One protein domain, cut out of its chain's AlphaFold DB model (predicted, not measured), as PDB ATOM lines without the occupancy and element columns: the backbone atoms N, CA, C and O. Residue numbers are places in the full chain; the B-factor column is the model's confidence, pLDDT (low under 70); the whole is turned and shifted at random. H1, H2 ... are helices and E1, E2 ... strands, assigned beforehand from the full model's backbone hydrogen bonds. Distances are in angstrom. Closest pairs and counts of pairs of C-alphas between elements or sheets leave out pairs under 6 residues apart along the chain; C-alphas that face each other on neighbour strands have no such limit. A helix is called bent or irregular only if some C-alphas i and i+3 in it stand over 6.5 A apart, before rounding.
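This is residues 4 to 125 of the 215 residues of an uncharacterized protein of Streptomyces sp. CRPJ-33 (UniProt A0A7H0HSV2). A twisted sheet of three strands has H2 packed on one face at the core, with H4 crossing H2 on that face; H1 packs beside edge strand E1, and H3 caps one end near the last residue of H2. The 122 printed residues hold H1, E1, H2, E2, E3, H3 and H4 in that order; the sheet, E1, E3, E2, is antiparallel. The class is mixed, and the whole is compact, with a radius of gyration of the C-alphas of 13.7 A and spans of 42 by 30 by 26 A.

H1, residues 4 to 17, begins at C-alpha 4 (24.787, 6.049, -9.955) and measures 20.0 A. E1 is residues 20 to 26, 19.8 A. H2, residues 27 to 42, 23.0 A, is irregular, C-alphas 28 and 31 being 8.4 A apart. E2, residues 45 to 53, 22.3 A, bends by 56 degrees at residue 48. E3 is residues 59 to 66, 23.0 A, and H3 residues 70 to 82, 18.3 A. H4, residues 104 to 123, 28.9 A, ends at C-alpha 123 (34.730, 4.644, -37.453); it is only just irregular, C-alphas 105 and 108 being 6.9 A apart.

H2, the hub, touches H4, closest C-alphas Ala 34 and Lys 114, 5.1 A, at a steep tilt of 60 degrees, opposite ways. H2 touches H1, closest C-alphas Ile 15 and Ala 40, 7.2 A. H2 and H3 only just touch, with 3 pairs of C-alphas within 8 A, closest Gln 42 and Glu 76, 6.2 A. E1, H2 and E2 form a split strand-helix-strand unit, E3 lying between its strands, with a right-handed crossover. N 23 and O 62 are 2.8 A apart, within hydrogen-bond range, as are N 51 and O 61, 2.8 A, across hairpin E2 and E3. Every O i to N i+4 pair is within range in H1 and H3, but 10 of 12 in H2 and 14 of 16 in H4.

The C-alphas farthest apart, of Ala 81 and Pro 125, are 42.4 A apart. The printed part has no cut; the link from H3 to H4 is long, 21 residues. pLDDT is under 70 at 17 residues, among them 54 to 57 and 87 to 90.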
ATOM      1  N   SER A   4      24.401   4.817  -9.253       74.81
ATOM      2  CA  SER A   4      24.787   6.049  -9.955       74.81
ATOM      3  C   SER A   4      25.789   6.870  -9.140       74.81
ATOM      4  O   SER A   4      26.845   7.215  -9.661       74.81
ATOM      5  N   ASP A   5      25.513   7.100  -7.855       76.12
ATOM      6  CA  ASP A   5      26.365   7.914  -6.976       76.12
ATOM      7  C   ASP A   5      27.736   7.276  -6.793       76.12
ATOM      8  O   ASP A   5      28.753   7.949  -6.889       76.12
ATOM      9  N   LYS A   6      27.782   5.947  -6.615       80.00
ATOM     10  CA  LYS A   6      29.051   5.206  -6.536       80.00
ATOM     11  C   LYS A   6      29.892   5.379  -7.805       80.00
ATOM     12  O   LYS A   6      31.111   5.488  -7.721       80.00
ATOM     13  N   ARG A   7      29.251   5.417  -8.980       79.56
ATOM     14  CA  ARG A   7      29.938   5.626 -10.264       79.56
ATOM     15  C   ARG A   7      30.444   7.056 -10.417       79.56
ATOM     16  O   ARG A   7      31.560   7.232 -10.889       79.56
ATOM     17  N   ILE A   8      29.653   8.052 -10.021       80.88
ATOM     18  CA  ILE A   8      30.075   9.458 -10.055       80.88
ATOM     19  C   ILE A   8      31.204   9.699  -9.046       80.88
ATOM     20  O   ILE A   8      32.215  10.291  -9.404       80.88
ATOM     21  N   ALA A   9      31.103   9.156  -7.833       81.06
ATOM     22  CA  ALA A   9      32.163   9.228  -6.833       81.06
ATOM     23  C   ALA A   9      33.466   8.583  -7.334       81.06
ATOM     24  O   ALA A   9      34.544   9.152  -7.178       81.06
ATOM     25  N   SER A  10      33.377   7.422  -7.996       83.69
ATOM     26  CA  SER A  10      34.538   6.781  -8.628       83.69
ATOM     27  C   SER A  10      35.140   7.637  -9.744       83.69
ATOM     28  O   SER A  10      36.360   7.713  -9.847       83.69
ATOM     29  N   LEU A  11      34.303   8.270 -10.571       83.69
ATOM     30  CA  LEU A  11      34.744   9.171 -11.634       83.69
ATOM     31  C   LEU A  11      35.475  10.390 -11.060       83.69
ATOM     32  O   LEU A  11      36.582  10.693 -11.483       83.69
ATOM     33  N   LEU A  12      34.893  11.052 -10.062       83.44
ATOM     34  CA  LEU A  12      35.497  12.220  -9.420       83.44
ATOM     35  C   LEU A  12      36.806  11.866  -8.709       83.44
ATOM     36  O   LEU A  12      37.764  12.633  -8.756       83.44
ATOM     37  N   ARG A  13      36.900  10.665  -8.128       82.88
ATOM     38  CA  ARG A  13      38.156  10.157  -7.568       82.88
ATOM     39  C   ARG A  13      39.231   9.956  -8.640       82.88
ATOM     40  O   ARG A  13      40.397  10.235  -8.368       82.88
ATOM     41  N   GLN A  14      38.860   9.500  -9.839       80.94
ATOM     42  CA  GLN A  14      39.794   9.400 -10.967       80.94
ATOM     43  C   GLN A  14      40.218  10.789 -11.451       80.94
ATOM     44  O   GLN A  14      41.409  11.028 -11.560       80.94
ATOM     45  N   ILE A  15      39.277  11.721 -11.624       82.12
ATOM     46  CA  ILE A  15      39.533  13.126 -12.002       82.12
ATOM     47  C   ILE A  15      40.526  13.801 -11.042       82.12
ATOM     48  O   ILE A  15      41.405  14.542 -11.479       82.12
ATOM     49  N   ALA A  16      40.400  13.526  -9.741       79.00
ATOM     50  CA  ALA A  16      41.274  14.082  -8.711       79.00
ATOM     51  C   ALA A  16      42.674  13.443  -8.670       79.00
ATOM     52  O   ALA A  16      43.622  14.093  -8.242       79.00
ATOM     53  N   THR A  17      42.806  12.171  -9.063       76.75
ATOM     54  CA  THR A  17      44.061  11.405  -8.905       76.75
ATOM     55  C   THR A  17      44.838  11.238 -10.212       76.75
ATOM     56  O   THR A  17      46.040  10.992 -10.180       76.75
ATOM     57  N   GLN A  18      44.164  11.294 -11.360       77.62
ATOM     58  CA  GLN A  18      44.707  10.889 -12.655       77.62
ATOM     59  C   GLN A  18      44.514  11.983 -13.707       77.62
ATOM     60  O   GLN A  18      43.454  12.596 -13.796       77.62
ATOM     61  N   ASP A  19      45.513  12.152 -14.571       73.50
ATOM     62  CA  ASP A  19      45.444  13.057 -15.729       73.50
ATOM     63  C   ASP A  19      44.715  12.442 -16.935       73.50
ATOM     64  O   ASP A  19      44.384  13.134 -17.903       73.50
ATOM     65  N   VAL A  20      44.438  11.136 -16.874       77.00
ATOM     66  CA  VAL A  20      43.709  10.375 -17.891       77.00
ATOM     67  C   VAL A  20      42.597   9.584 -17.214       77.00
ATOM     68  O   VAL A  20      42.853   8.799 -16.302       77.00
ATOM     69  N   VAL A  21      41.365   9.772 -17.682       79.38
ATOM     70  CA  VAL A  21      40.172   9.093 -17.166       79.38
ATOM     71  C   VAL A  21      39.678   8.096 -18.204       79.38
ATOM     72  O   VAL A  21      39.370   8.464 -19.337       79.38
ATOM     73  N   GLU A  22      39.564   6.829 -17.804       81.94
ATOM     74  CA  GLU A  22      39.022   5.756 -18.639       81.94
ATOM     75  C   GLU A  22      37.650   5.307 -18.132       81.94
ATOM     76  O   GLU A  22      37.509   4.696 -17.071       81.94
ATOM     77  N   LEU A  23      36.619   5.567 -18.932       81.38
ATOM     78  CA  LEU A  23      35.258   5.106 -18.698       81.38
ATOM     79  C   LEU A  23      35.019   3.812 -19.475       81.38
ATOM     80  O   LEU A  23      34.873   3.841 -20.692       81.38
ATOM     81  N   ARG A  24      34.923   2.677 -18.775       79.88
ATOM     82  CA  ARG A  24      34.546   1.378 -19.361       79.88
ATOM     83  C   ARG A  24      33.129   0.999 -18.952       79.88
ATOM     84  O   ARG A  24      32.868   0.789 -17.768       79.88
ATOM     85  N   GLN A  25      32.206   0.909 -19.906       77.12
ATOM     86  CA  GLN A  25      30.825   0.473 -19.653       77.12
ATOM     87  C   GLN A  25      30.263  -0.345 -20.806       77.12
ATOM     88  O   GLN A  25      30.782  -0.305 -21.909       77.12
ATOM     89  N   GLU A  26      29.168  -1.063 -20.583       72.25
ATOM     90  CA  GLU A  26      28.457  -1.733 -21.671       72.25
ATOM     91  C   GLU A  26      27.978  -0.729 -22.732       72.25
ATOM     92  O   GLU A  26      27.444   0.340 -22.424       72.25
ATOM     93  N   ALA A  27      28.135  -1.090 -24.006       61.12
ATOM     94  CA  ALA A  27      27.788  -0.238 -25.142       61.12
ATOM     95  C   ALA A  27      26.286   0.095 -25.217       61.12
ATOM     96  O   ALA A  27      25.911   1.129 -25.774       61.12
ATOM     97  N   SER A  28      25.433  -0.742 -24.616       61.59
ATOM     98  CA  SER A  28      23.991  -0.504 -24.434       61.59
ATOM     99  C   SER A  28      23.698   0.783 -23.649       61.59
ATOM    100  O   SER A  28      22.597   1.327 -23.727       61.59
ATOM    101  N   VAL A  29      24.695   1.312 -22.932       73.50
ATOM    102  CA  VAL A  29      24.564   2.427 -21.998       73.50
ATOM    103  C   VAL A  29      25.295   3.691 -22.484       73.50
ATOM    104  O   VAL A  29      25.699   4.539 -21.689       73.50
ATOM    105  N   ALA A  30      25.420   3.872 -23.804       74.81
ATOM    106  CA  ALA A  30      26.106   5.021 -24.407       74.81
ATOM    107  C   ALA A  30      25.612   6.392 -23.892       74.81
ATOM    108  O   ALA A  30      26.421   7.295 -23.694       74.81
ATOM    109  N   LYS A  31      24.308   6.549 -23.594       80.19
ATOM    110  CA  LYS A  31      23.763   7.796 -23.010       80.19
ATOM    111  C   LYS A  31      24.365   8.101 -21.630       80.19
ATOM    112  O   LYS A  31      24.645   9.258 -21.344       80.19
ATOM    113  N   ARG A  32      24.593   7.086 -20.784       79.25
ATOM    114  CA  ARG A  32      25.182   7.299 -19.448       79.25
ATOM    115  C   ARG A  32      26.686   7.544 -19.521       79.25
ATOM    116  O   ARG A  32      27.189   8.343 -18.743       79.25
ATOM    117  N   VAL A  33      27.381   6.909 -20.466       82.00
ATOM    118  CA  VAL A  33      28.804   7.191 -20.725       82.00
ATOM    119  C   VAL A  33      28.984   8.631 -21.201       82.00
ATOM    120  O   VAL A  33      29.824   9.343 -20.665       82.00
ATOM    121  N   ALA A  34      28.141   9.098 -22.128       84.00
ATOM    122  CA  ALA A  34      28.144  10.494 -22.565       84.00
ATOM    123  C   ALA A  34      27.832  11.463 -21.411       84.00
ATOM    124  O   ALA A  34      28.498  12.480 -21.268       84.00
ATOM    125  N   ALA A  35      26.870  11.133 -20.544       83.56
ATOM    126  CA  ALA A  35      26.557  11.941 -19.365       83.56
ATOM    127  C   ALA A  35      27.755  12.066 -18.401       83.56
ATOM    128  O   ALA A  35      28.023  13.143 -17.882       83.56
ATOM    129  N   GLN A  36      28.507  10.987 -18.188       82.81
ATOM    130  CA  GLN A  36      29.718  11.010 -17.362       82.81
ATOM    131  C   GLN A  36      30.875  11.763 -18.012       82.81
ATOM    132  O   GLN A  36      31.574  12.512 -17.336       82.81
ATOM    133  N   ALA A  37      31.065  11.578 -19.316       84.31
ATOM    134  CA  ALA A  37      32.059  12.314 -20.077       84.31
ATOM    135  C   ALA A  37      31.768  13.827 -20.038       84.31
ATOM    136  O   ALA A  37      32.687  14.608 -19.825       84.31
ATOM    137  N   TYR A  38      30.492  14.233 -20.106       85.12
ATOM    138  CA  TYR A  38      30.087  15.631 -19.931       85.12
ATOM    139  C   TYR A  38      30.456  16.175 -18.547       85.12
ATOM    140  O   TYR A  38      30.993  17.273 -18.446       85.12
ATOM    141  N   VAL A  39      30.223  15.406 -17.476       84.12
ATOM    142  CA  VAL A  39      30.652  15.806 -16.125       84.12
ATOM    143  C   VAL A  39      32.162  16.004 -16.084       84.12
ATOM    144  O   VAL A  39      32.619  17.040 -15.617       84.12
ATOM    145  N   ALA A  40      32.940  15.061 -16.617       84.00
ATOM    146  CA  ALA A  40      34.393  15.191 -16.674       84.00
ATOM    147  C   ALA A  40      34.835  16.453 -17.446       84.00
ATOM    148  O   ALA A  40      35.757  17.138 -17.005       84.00
ATOM    149  N   GLU A  41      34.142  16.823 -18.530       83.25
ATOM    150  CA  GLU A  41      34.427  18.057 -19.277       83.25
ATOM    151  C   GLU A  41      34.195  19.345 -18.471       83.25
ATOM    152  O   GLU A  41      34.895  20.340 -18.690       83.25
ATOM    153  N   GLN A  42      33.265  19.335 -17.510       82.81
ATOM    154  CA  GLN A  42      33.063  20.450 -16.574       82.81
ATOM    155  C   GLN A  42      34.199  20.557 -15.546       82.81
ATOM    156  O   GLN A  42      34.556  21.658 -15.141       82.81
ATOM    157  N   TYR A  43      34.828  19.433 -15.194       80.31
ATOM    158  CA  TYR A  43      36.016  19.377 -14.333       80.31
ATOM    159  C   TYR A  43      37.338  19.538 -15.109       80.31
ATOM    160  O   TYR A  43      38.391  19.117 -14.643       80.31
ATOM    161  N   GLY A  44      37.304  20.139 -16.303       78.44
ATOM    162  CA  GLY A  44      38.514  20.483 -17.058       78.44
ATOM    163  C   GLY A  44      39.135  19.331 -17.855       78.44
ATOM    164  O   GLY A  44      40.240  19.477 -18.379       78.44
ATOM    165  N   PHE A  45      38.445  18.197 -17.992       81.56
ATOM    166  CA  PHE A  45      38.850  17.154 -18.933       81.56
ATOM    167  C   PHE A  45      38.332  17.456 -20.342       81.56
ATOM    168  O   PHE A  45      37.440  18.269 -20.561       81.56
ATOM    169  N   SER A  46      38.911  16.785 -21.321       81.31
ATOM    170  CA  SER A  46      38.491  16.801 -22.709       81.31
ATOM    171  C   SER A  46      38.311  15.375 -23.191       81.31
ATOM    172  O   SER A  46      39.168  14.518 -22.964       81.31
ATOM    173  N   TYR A  47      37.231  15.123 -23.925       80.25
ATOM    174  CA  TYR A  47      37.082  13.871 -24.650       80.25
ATOM    175  C   TYR A  47      38.221  13.687 -25.665       80.25
ATOM    176  O   TYR A  47      38.508  14.590 -26.458       80.25
ATOM    177  N   GLY A  48      38.849  12.509 -25.651       76.25
ATOM    178  CA  GLY A  48      39.933  12.162 -26.565       76.25
ATOM    179  C   GLY A  48      39.560  11.081 -27.573       76.25
ATOM    180  O   GLY A  48      39.668  11.297 -28.782       76.25
ATOM    181  N   GLU A  49      39.142   9.912 -27.086       75.81
ATOM    182  CA  GLU A  49      38.821   8.767 -27.944       75.81
ATOM    183  C   GLU A  49      37.771   7.834 -27.331       75.81
ATOM    184  O   GLU A  49      37.659   7.712 -26.111       75.81
ATOM    185  N   ALA A  50      37.034   7.129 -28.193       82.50
ATOM    186  CA  ALA A  50      36.171   6.020 -27.809       82.50
ATOM    187  C   ALA A  50      36.441   4.787 -28.670       82.50
ATOM    188  O   ALA A  50      36.602   4.872 -29.890       82.50
ATOM    189  N   TRP A  51      36.438   3.615 -28.043       79.69
ATOM    190  CA  TRP A  51      36.585   2.339 -28.725       79.69
ATOM    191  C   TRP A  51      35.660   1.275 -28.140       79.69
ATOM    192  O   TRP A  51      35.230   1.357 -26.992       79.69
ATOM    193  N   ARG A  52      35.324   0.256 -28.941       82.00
ATOM    194  CA  ARG A  52      34.714  -0.966 -28.411       82.00
ATOM    195  C   ARG A  52      35.777  -1.997 -28.066       82.00
ATOM    196  O   ARG A  52      36.652  -2.281 -28.882       82.00
ATOM    197  N   GLU A  53      35.641  -2.595 -26.894       77.75
ATOM    198  CA  GLU A  53      36.463  -3.690 -26.392       77.75
ATOM    199  C   GLU A  53      35.601  -4.812 -25.789       77.75
ATOM    200  O   GLU A  53      34.366  -4.765 -25.803       77.75
ATOM    201  N   GLY A  54      36.261  -5.861 -25.297       68.75
ATOM    202  CA  GLY A  54      35.611  -7.014 -24.678       68.75
ATOM    203  C   GLY A  54      35.039  -8.035 -25.668       68.75
ATOM    204  O   GLY A  54      35.081  -7.873 -26.892       68.75
ATOM    205  N   HIS A  55      34.497  -9.123 -25.116       63.00
ATOM    206  CA  HIS A  55      33.897 -10.205 -25.897       63.00
ATOM    207  C   HIS A  55      32.735  -9.671 -26.752       63.00
ATOM    208  O   HIS A  55      31.846  -8.987 -26.244       63.00
ATOM    209  N   ASN A  56      32.744  -9.959 -28.057       64.56
ATOM    210  CA  ASN A  56      31.773  -9.446 -29.036       64.56
ATOM    211  C   ASN A  56      31.655  -7.908 -29.122       64.56
ATOM    212  O   ASN A  56      30.623  -7.410 -29.570       64.56
ATOM    213  N   LYS A  57      32.693  -7.140 -28.745       69.44
ATOM    214  CA  LYS A  57      32.670  -5.661 -28.792       69.44
ATOM    215  C   LYS A  57      31.531  -5.057 -27.947       69.44
ATOM    216  O   LYS A  57      30.918  -4.063 -28.344       69.44
ATOM    217  N   SER A  58      31.211  -5.695 -26.820       70.62
ATOM    218  CA  SER A  58      30.099  -5.325 -25.936       70.62
ATOM    219  C   SER A  58      30.430  -4.184 -24.974       70.62
ATOM    220  O   SER A  58      29.511  -3.526 -24.482       70.62
ATOM    221  N   VAL A  59      31.714  -3.911 -24.731       77.94
ATOM    222  CA  VAL A  59      32.172  -2.846 -23.835       77.94
ATOM    223  C   VAL A  59      32.549  -1.625 -24.663       77.94
ATOM    224  O   VAL A  59      33.324  -1.710 -25.607       77.94
ATOM    225  N   LEU A  60      31.978  -0.481 -24.319       81.94
ATOM    226  CA  LEU A  60      32.355   0.844 -24.771       81.94
ATOM    227  C   LEU A  60      33.362   1.435 -23.778       81.94
ATOM    228  O   LEU A  60      33.028   1.692 -22.619       81.94
ATOM    229  N   ALA A  61      34.580   1.653 -24.252       81.81
ATOM    230  CA  ALA A  61      35.630   2.351 -23.538       81.81
ATOM    231  C   ALA A  61      35.764   3.775 -24.094       81.81
ATOM    232  O   ALA A  61      35.809   3.969 -25.308       81.81
ATOM    233  N   VAL A  62      35.791   4.768 -23.210       83.12
ATOM    234  CA  VAL A  62      35.999   6.182 -23.542       83.12
ATOM    235  C   VAL A  62      37.155   6.704 -22.710       83.12
ATOM    236  O   VAL A  62      37.151   6.541 -21.491       83.12
ATOM    237  N   ARG A  63      38.123   7.349 -23.354       82.50
ATOM    238  CA  ARG A  63      39.277   7.958 -22.699       82.50
ATOM    239  C   ARG A  63      39.207   9.476 -22.818       82.50
ATOM    240  O   ARG A  63      39.063  10.032 -23.912       82.50
ATOM    241  N   LEU A  64      39.289  10.129 -21.666       82.06
ATOM    242  CA  LEU A  64      39.338  11.577 -21.516       82.06
ATOM    243  C   LEU A  64      40.706  11.990 -20.975       82.06
ATOM    244  O   LEU A  64      41.303  11.271 -20.174       82.06
ATOM    245  N   TYR A  65      41.175  13.160 -21.389       81.69
ATOM    246  CA  TYR A  65      42.472  13.718 -21.013       81.69
ATOM    247  C   TYR A  65      42.281  15.064 -20.334       81.69
ATOM    248  O   TYR A  65      41.400  15.827 -20.726       81.69
ATOM    249  N   ARG A  66      43.108  15.377 -19.340       76.62
ATOM    250  CA  ARG A  66      43.115  16.698 -18.711       76.62
ATOM    251  C   ARG A  66      43.536  17.762 -19.736       76.62
ATOM    252  O   ARG A  66      44.563  17.617 -20.397       76.62
ATOM    253  N   ASP A  67      42.729  18.809 -19.903       75.44
ATOM    254  CA  ASP A  67      43.019  19.892 -20.848       75.44
ATOM    255  C   ASP A  67      44.020  20.878 -20.205       75.44
ATOM    256  O   ASP A  67      43.736  21.421 -19.134       75.44
ATOM    257  N   PRO A  68      45.201  21.125 -20.809       70.62
ATOM    258  CA  PRO A  68      46.234  21.971 -20.206       70.62
ATOM    259  C   PRO A  68      45.870  23.466 -20.184       70.62
ATOM    260  O   PRO A  68      46.539  24.258 -19.502       70.62
ATOM    261  N   ARG A  69      44.823  23.873 -20.918       73.38
ATOM    262  CA  ARG A  69      44.456  25.281 -21.086       73.38
ATOM    263  C   ARG A  69      44.030  25.938 -19.768       73.38
ATOM    264  O   ARG A  69      43.319  25.330 -18.963       73.38
ATOM    265  N   PRO A  70      44.407  27.210 -19.544       73.75
ATOM    266  CA  PRO A  70      44.045  27.939 -18.328       73.75
ATOM    267  C   PRO A  70      42.523  28.071 -18.158       73.75
ATOM    268  O   PRO A  70      42.019  28.000 -17.042       73.75
ATOM    269  N   GLU A  71      41.779  28.159 -19.262       75.69
ATOM    270  CA  GLU A  71      40.311  28.167 -19.258       75.69
ATOM    271  C   GLU A  71      39.711  26.870 -18.698       75.69
ATOM    272  O   GLU A  71      38.707  26.905 -17.990       75.69
ATOM    273  N   ALA A  72      40.319  25.710 -18.979       76.31
ATOM    274  CA  ALA A  72      39.849  24.429 -18.456       76.31
ATOM    275  C   ALA A  72      40.051  24.331 -16.939       76.31
ATOM    276  O   ALA A  72      39.161  23.859 -16.235       76.31
ATOM    277  N   ARG A  73      41.166  24.870 -16.430       76.00
ATOM    278  CA  ARG A  73      41.420  24.994 -14.985       76.00
ATOM    279  C   ARG A  73      40.461  25.967 -14.301       76.00
ATOM    280  O   ARG A  73      39.992  25.686 -13.203       76.00
ATOM    281  N   ALA A  74      40.129  27.086 -14.947       79.44
ATOM    282  CA  ALA A  74      39.132  28.022 -14.424       79.44
ATOM    283  C   ALA A  74      37.738  27.375 -14.331       79.44
ATOM    284  O   ALA A  74      37.045  27.552 -13.329       79.44
ATOM    285  N   ARG A  75      37.352  26.573 -15.335       79.19
ATOM    286  CA  ARG A  75      36.105  25.790 -15.313       79.19
ATOM    287  C   ARG A  75      36.104  24.732 -14.214       79.19
ATOM    288  O   ARG A  75      35.123  24.642 -13.487       79.19
ATOM    289  N   GLU A  76      37.205  24.003 -14.041       81.25
ATOM    290  CA  GLU A  76      37.360  23.026 -12.956       81.25
ATOM    291  C   GLU A  76      37.188  23.686 -11.581       81.25
ATOM    292  O   GLU A  76      36.387  23.220 -10.772       81.25
ATOM    293  N   ALA A  77      37.864  24.813 -11.336       78.44
ATOM    294  CA  ALA A  77      37.739  25.554 -10.082       78.44
ATOM    295  C   ALA A  77      36.302  26.050  -9.840       78.44
ATOM    296  O   ALA A  77      35.780  25.907  -8.734       78.44
ATOM    297  N   ALA A  78      35.638  26.578 -10.875       81.50
ATOM    298  CA  ALA A  78      34.244  27.007 -10.791       81.50
ATOM    299  C   ALA A  78      33.288  25.831 -10.523       81.50
ATOM    300  O   ALA A  78      32.387  25.951  -9.694       81.50
ATOM    301  N   ALA A  79      33.505  24.682 -11.169       80.56
ATOM    302  CA  ALA A  79      32.700  23.479 -10.977       80.56
ATOM    303  C   ALA A  79      32.872  22.886  -9.571       80.56
ATOM    304  O   ALA A  79      31.886  22.487  -8.952       80.56
ATOM    305  N   ILE A  80      34.098  22.867  -9.037       80.44
ATOM    306  CA  ILE A  80      34.376  22.437  -7.659       80.44
ATOM    307  C   ILE A  80      33.707  23.385  -6.657       80.44
ATOM    308  O   ILE A  80      33.057  22.920  -5.723       80.44
ATOM    309  N   ALA A  81      33.824  24.700  -6.866       78.81
ATOM    310  CA  ALA A  81      33.219  25.699  -5.986       78.81
ATOM    311  C   ALA A  81      31.682  25.640  -5.995       78.81
ATOM    312  O   ALA A  81      31.056  25.772  -4.946       78.81
ATOM    313  N   ALA A  82      31.070  25.415  -7.162       79.19
ATOM    314  CA  ALA A  82      29.620  25.308  -7.305       79.19
ATOM    315  C   ALA A  82      29.056  23.965  -6.802       79.19
ATOM    316  O   ALA A  82      27.895  23.901  -6.397       79.19
ATOM    317  N   HIS A  83      29.858  22.894  -6.819       77.62
ATOM    318  CA  HIS A  83      29.415  21.537  -6.490       77.62
ATOM    319  C   HIS A  83      30.382  20.806  -5.539       77.62
ATOM    320  O   HIS A  83      30.974  19.788  -5.916       77.62
ATOM    321  N   PRO A  84      30.510  21.263  -4.279       72.12
ATOM    322  CA  PRO A  84      31.411  20.649  -3.303       72.12
ATOM    323  C   PRO A  84      31.000  19.215  -2.916       72.12
ATOM    324  O   PRO A  84      31.839  18.408  -2.525       72.12
ATOM    325  N   GLU A  85      29.718  18.862  -3.059       73.56
ATOM    326  CA  GLU A  85      29.170  17.561  -2.646       73.56
ATOM    327  C   GLU A  85      29.106  16.504  -3.766       73.56
ATOM    328  O   GLU A  85      28.644  15.383  -3.531       73.56
ATOM    329  N   ALA A  86      29.567  16.814  -4.984       70.50
ATOM    330  CA  ALA A  86      29.402  15.956  -6.166       70.50
ATOM    331  C   ALA A  86      29.957  14.522  -5.987       70.50
ATOM    332  O   ALA A  86      29.462  13.574  -6.602       70.50
ATOM    333  N   GLY A  87      30.957  14.335  -5.114       65.62
ATOM    334  CA  GLY A  87      31.555  13.032  -4.778       65.62
ATOM    335  C   GLY A  87      30.872  12.264  -3.643       65.62
ATOM    336  O   GLY A  87      31.138  11.077  -3.469       65.62
ATOM    337  N   MET A  88      29.975  12.911  -2.896       68.75
ATOM    338  CA  MET A  88      29.300  12.355  -1.715       68.75
ATOM    339  C   MET A  88      27.817  12.041  -1.977       68.75
ATOM    340  O   MET A  88      27.071  11.732  -1.050       68.75
ATOM    341  N   GLY A  89      27.392  12.074  -3.246       63.94
ATOM    342  CA  GLY A  89      25.997  11.877  -3.660       63.94
ATOM    343  C   GLY A  89      25.189  13.173  -3.795       63.94
ATOM    344  O   GLY A  89      23.973  13.100  -3.967       63.94
ATOM    345  N   GLY A  90      25.845  14.336  -3.725       68.62
ATOM    346  CA  GLY A  90      25.230  15.642  -3.946       68.62
ATOM    347  C   GLY A  90      25.006  15.975  -5.423       68.62
ATOM    348  O   GLY A  90      25.154  15.134  -6.313       68.62
ATOM    349  N   ALA A  91      24.624  17.224  -5.697       72.88
ATOM    350  CA  ALA A  91      24.393  17.706  -7.057       72.88
ATOM    351  C   ALA A  91      25.692  17.722  -7.881       72.88
ATOM    352  O   ALA A  91      26.748  18.115  -7.391       72.88
ATOM    353  N   VAL A  92      25.594  17.314  -9.146       76.38
ATOM    354  CA  VAL A  92      26.718  17.176 -10.084       76.38
ATOM    355  C   VAL A  92      26.417  18.042 -11.310       76.38
ATOM    356  O   VAL A  92      25.251  18.079 -11.725       76.38
ATOM    357  N   PRO A  93      27.415  18.707 -11.924       76.19
ATOM    358  CA  PRO A  93      27.191  19.575 -13.077       76.19
ATOM    359  C   PRO A  93      26.358  18.913 -14.187       76.19
ATOM    360  O   PRO A  93      26.743  17.891 -14.754       76.19
ATOM    361  N   GLY A  94      25.203  19.504 -14.507       71.25
ATOM    362  CA  GLY A  94      24.346  19.095 -15.625       71.25
ATOM    363  C   GLY A  94      23.617  17.753 -15.484       71.25
ATOM    364  O   GLY A  94      22.961  17.340 -16.441       71.25
ATOM    365  N   LEU A  95      23.675  17.076 -14.331       78.38
ATOM    366  CA  LEU A  95      22.951  15.822 -14.081       78.38
ATOM    367  C   LEU A  95      21.928  15.969 -12.951       78.38
ATOM    368  O   LEU A  95      22.124  16.713 -11.992       78.38
ATOM    369  N   LYS A  96      20.831  15.211 -13.038       75.94
ATOM    370  CA  LYS A  96      19.852  15.114 -11.946       75.94
ATOM    371  C   LYS A  96      20.460  14.339 -10.761       75.94
ATOM    372  O   LYS A  96      20.921  13.215 -10.987       75.94
ATOM    373  N   PRO A  97      20.406  14.854  -9.516       68.69
ATOM    374  CA  PRO A  97      20.953  14.172  -8.338       68.69
ATOM    375  C   PRO A  97      20.474  12.718  -8.229       68.69
ATOM    376  O   PRO A  97      19.316  12.413  -8.523       68.69
ATOM    377  N   GLY A  98      21.363  11.796  -7.859       65.12
ATOM    378  CA  GLY A  98      21.027  10.372  -7.743       65.12
ATOM    379  C   GLY A  98      20.897   9.609  -9.069       65.12
ATOM    380  O   GLY A  98      20.721   8.385  -9.065       65.12
ATOM    381  N   THR A  99      20.983  10.285 -10.224       67.38
ATOM    382  CA  THR A  99      20.780   9.666 -11.543       67.38
ATOM    383  C   THR A  99      21.821  10.108 -12.572       67.38
ATOM    384  O   THR A  99      22.319  11.224 -12.555       67.38
ATOM    385  N   LEU A 100      22.119   9.235 -13.537       68.75
ATOM    386  CA  LEU A 100      22.960   9.567 -14.700       68.75
ATOM    387  C   LEU A 100      22.136  10.170 -15.852       68.75
ATOM    388  O   LEU A 100      22.477  10.001 -17.022       68.75
ATOM    389  N   ASN A 101      21.014  10.813 -15.522       76.31
ATOM    390  CA  ASN A 101      20.160  11.475 -16.496       76.31
ATOM    391  C   ASN A 101      20.532  12.960 -16.568       76.31
ATOM    392  O   ASN A 101      20.561  13.616 -15.522       76.31
ATOM    393  N   PRO A 102      20.788  13.495 -17.774       76.50
ATOM    394  CA  PRO A 102      21.086  14.908 -17.930       76.50
ATOM    395  C   PRO A 102      19.883  15.781 -17.569       76.50
ATOM    396  O   PRO A 102      18.724  15.381 -17.726       76.50
ATOM    397  N   LEU A 103      20.179  16.976 -17.069       79.06
ATOM    398  CA  LEU A 103      19.225  18.077 -16.976       79.06
ATOM    399  C   LEU A 103      18.854  18.558 -18.393       79.06
ATOM    400  O   LEU A 103      19.662  18.392 -19.307       79.06
ATOM    401  N   PRO A 104      17.665  19.154 -18.597       74.56
ATOM    402  CA  PRO A 104      17.220  19.600 -19.922       74.56
ATOM    403  C   PRO A 104      18.202  20.576 -20.590       74.56
ATOM    404  O   PRO A 104      18.408  20.506 -21.796       74.56
ATOM    405  N   GLU A 105      18.884  21.412 -19.806       75.88
ATOM    406  CA  GLU A 105      19.923  22.334 -20.288       75.88
ATOM    407  C   GLU A 105      21.185  21.605 -20.789       75.88
ATOM    408  O   GLU A 105      21.785  21.998 -21.785       75.88
ATOM    409  N   ALA A 106      21.566  20.500 -20.138       77.88
ATOM    410  CA  ALA A 106      22.740  19.698 -20.495       77.88
ATOM    411  C   ALA A 106      22.428  18.592 -21.518       77.88
ATOM    412  O   ALA A 106      23.341  17.955 -22.046       77.88
ATOM    413  N   GLU A 107      21.152  18.329 -21.814       78.44
ATOM    414  CA  GLU A 107      20.752  17.224 -22.688       78.44
ATOM    415  C   GLU A 107      21.254  17.415 -24.122       78.44
ATOM    416  O   GLU A 107      21.716  16.448 -24.731       78.44
ATOM    417  N   ALA A 108      21.250  18.649 -24.635       78.44
ATOM    418  CA  ALA A 108      21.799  18.956 -25.954       78.44
ATOM    419  C   ALA A 108      23.309  18.663 -26.021       78.44
ATOM    420  O   ALA A 108      23.764  17.980 -26.939       78.44
ATOM    421  N   ALA A 109      24.076  19.088 -25.014       79.00
ATOM    422  CA  ALA A 109      25.516  18.840 -24.951       79.00
ATOM    423  C   ALA A 109      25.844  17.343 -24.804       79.00
ATOM    424  O   ALA A 109      26.694  16.810 -25.519       79.00
ATOM    425  N   VAL A 110      25.109  16.621 -23.950       81.12
ATOM    426  CA  VAL A 110      25.254  15.164 -23.804       81.12
ATOM    427  C   VAL A 110      24.855  14.430 -25.087       81.12
ATOM    428  O   VAL A 110      25.461  13.411 -25.423       81.12
ATOM    429  N   ALA A 111      23.865  14.926 -25.833       82.62
ATOM    430  CA  ALA A 111      23.480  14.355 -27.120       82.62
ATOM    431  C   ALA A 111      24.591  14.514 -28.167       82.62
ATOM    432  O   ALA A 111      24.904  13.534 -28.844       82.62
ATOM    433  N   VAL A 112      25.229  15.686 -28.243       82.88
ATOM    434  CA  VAL A 112      26.399  15.921 -29.107       82.88
ATOM    435  C   VAL A 112      27.546  14.979 -28.730       82.88
ATOM    436  O   VAL A 112      28.118  14.323 -29.599       82.88
ATOM    437  N   LEU A 113      27.840  14.828 -27.435       82.88
ATOM    438  CA  LEU A 113      28.916  13.950 -26.969       82.88
ATOM    439  C   LEU A 113      28.622  12.468 -27.236       82.88
ATOM    440  O   LEU A 113      29.503  11.710 -27.641       82.88
ATOM    441  N   LYS A 114      27.363  12.051 -27.086       84.69
ATOM    442  CA  LYS A 114      26.897  10.714 -27.468       84.69
ATOM    443  C   LYS A 114      27.061  10.474 -28.971       84.69
ATOM    444  O   LYS A 114      27.480   9.386 -29.362       84.69
ATOM    445  N   ASP A 115      26.738  11.461 -29.801       83.31
ATOM    446  CA  ASP A 115      26.891  11.368 -31.254       83.31
ATOM    447  C   ASP A 115      28.381  11.292 -31.647       83.31
ATOM    448  O   ASP A 115      28.741  10.479 -32.499       83.31
ATOM    449  N   ARG A 116      29.270  12.015 -30.947       81.19
ATOM    450  CA  ARG A 116      30.735  11.939 -31.111       81.19
ATOM    451  C   ARG A 116      31.290  10.557 -30.753       81.19
ATOM    452  O   ARG A 116      31.964   9.938 -31.573       81.19
ATOM    453  N   ILE A 117      30.921  10.030 -29.581       82.75
ATOM    454  CA  ILE A 117      31.254   8.660 -29.149       82.75
ATOM    455  C   ILE A 117      30.751   7.636 -30.175       82.75
ATOM    456  O   ILE A 117      31.466   6.708 -30.554       82.75
ATOM    457  N   GLY A 118      29.509   7.799 -30.638       79.44
ATOM    458  CA  GLY A 118      28.905   6.936 -31.646       79.44
ATOM    459  C   GLY A 118      29.674   6.955 -32.965       79.44
ATOM    460  O   GLY A 118      29.899   5.893 -33.546       79.44
ATOM    461  N   TYR A 119      30.111   8.134 -33.410       78.75
ATOM    462  CA  TYR A 119      30.906   8.294 -34.622       78.75
ATOM    463  C   TYR A 119      32.254   7.572 -34.525       78.75
ATOM    464  O   TYR A 119      32.570   6.784 -35.414       78.75
ATOM    465  N   ASP A 120      33.009   7.772 -33.441       75.12
ATOM    466  CA  ASP A 120      34.327   7.144 -33.249       75.12
ATOM    467  C   ASP A 120      34.226   5.615 -33.186       75.12
ATOM    468  O   ASP A 120      34.999   4.882 -33.806       75.12
ATOM    469  N   VAL A 121      33.191   5.122 -32.508       77.44
ATOM    470  CA  VAL A 121      32.882   3.696 -32.424       77.44
ATOM    471  C   VAL A 121      32.493   3.109 -33.784       77.44
ATOM    472  O   VAL A 121      32.873   1.979 -34.094       77.44
ATOM    473  N   MET A 122      31.737   3.845 -34.605       71.12
ATOM    474  CA  MET A 122      31.394   3.428 -35.972       71.12
ATOM    475  C   MET A 122      32.580   3.541 -36.936       71.12
ATOM    476  O   MET A 122      32.647   2.786 -37.903       71.12
ATOM    477  N   ALA A 123      33.507   4.467 -36.680       67.38
ATOM    478  CA  ALA A 123      34.730   4.644 -37.453       67.38
ATOM    479  C   ALA A 123      35.750   3.522 -37.208       67.38
ATOM    480  O   ALA A 123      36.710   3.393 -37.969       67.38
ATOM    481  N   GLN A 124      35.538   2.680 -36.190       66.94
ATOM    482  CA  GLN A 124      36.353   1.491 -36.004       66.94
ATOM    483  C   GLN A 124      36.234   0.566 -37.213       66.94
ATOM    484  O   GLN A 124      35.131   0.100 -37.524       66.94
ATOM    485  N   PRO A 125      37.354   0.240 -37.877       58.62
ATOM    486  CA  PRO A 125      37.306  -0.637 -39.026       58.62
ATOM    487  C   PRO A 125      36.702  -1.977 -38.600       58.62
ATOM    488  O   PRO A 125      37.165  -2.640 -37.667       58.62
TER     489      PRO A 125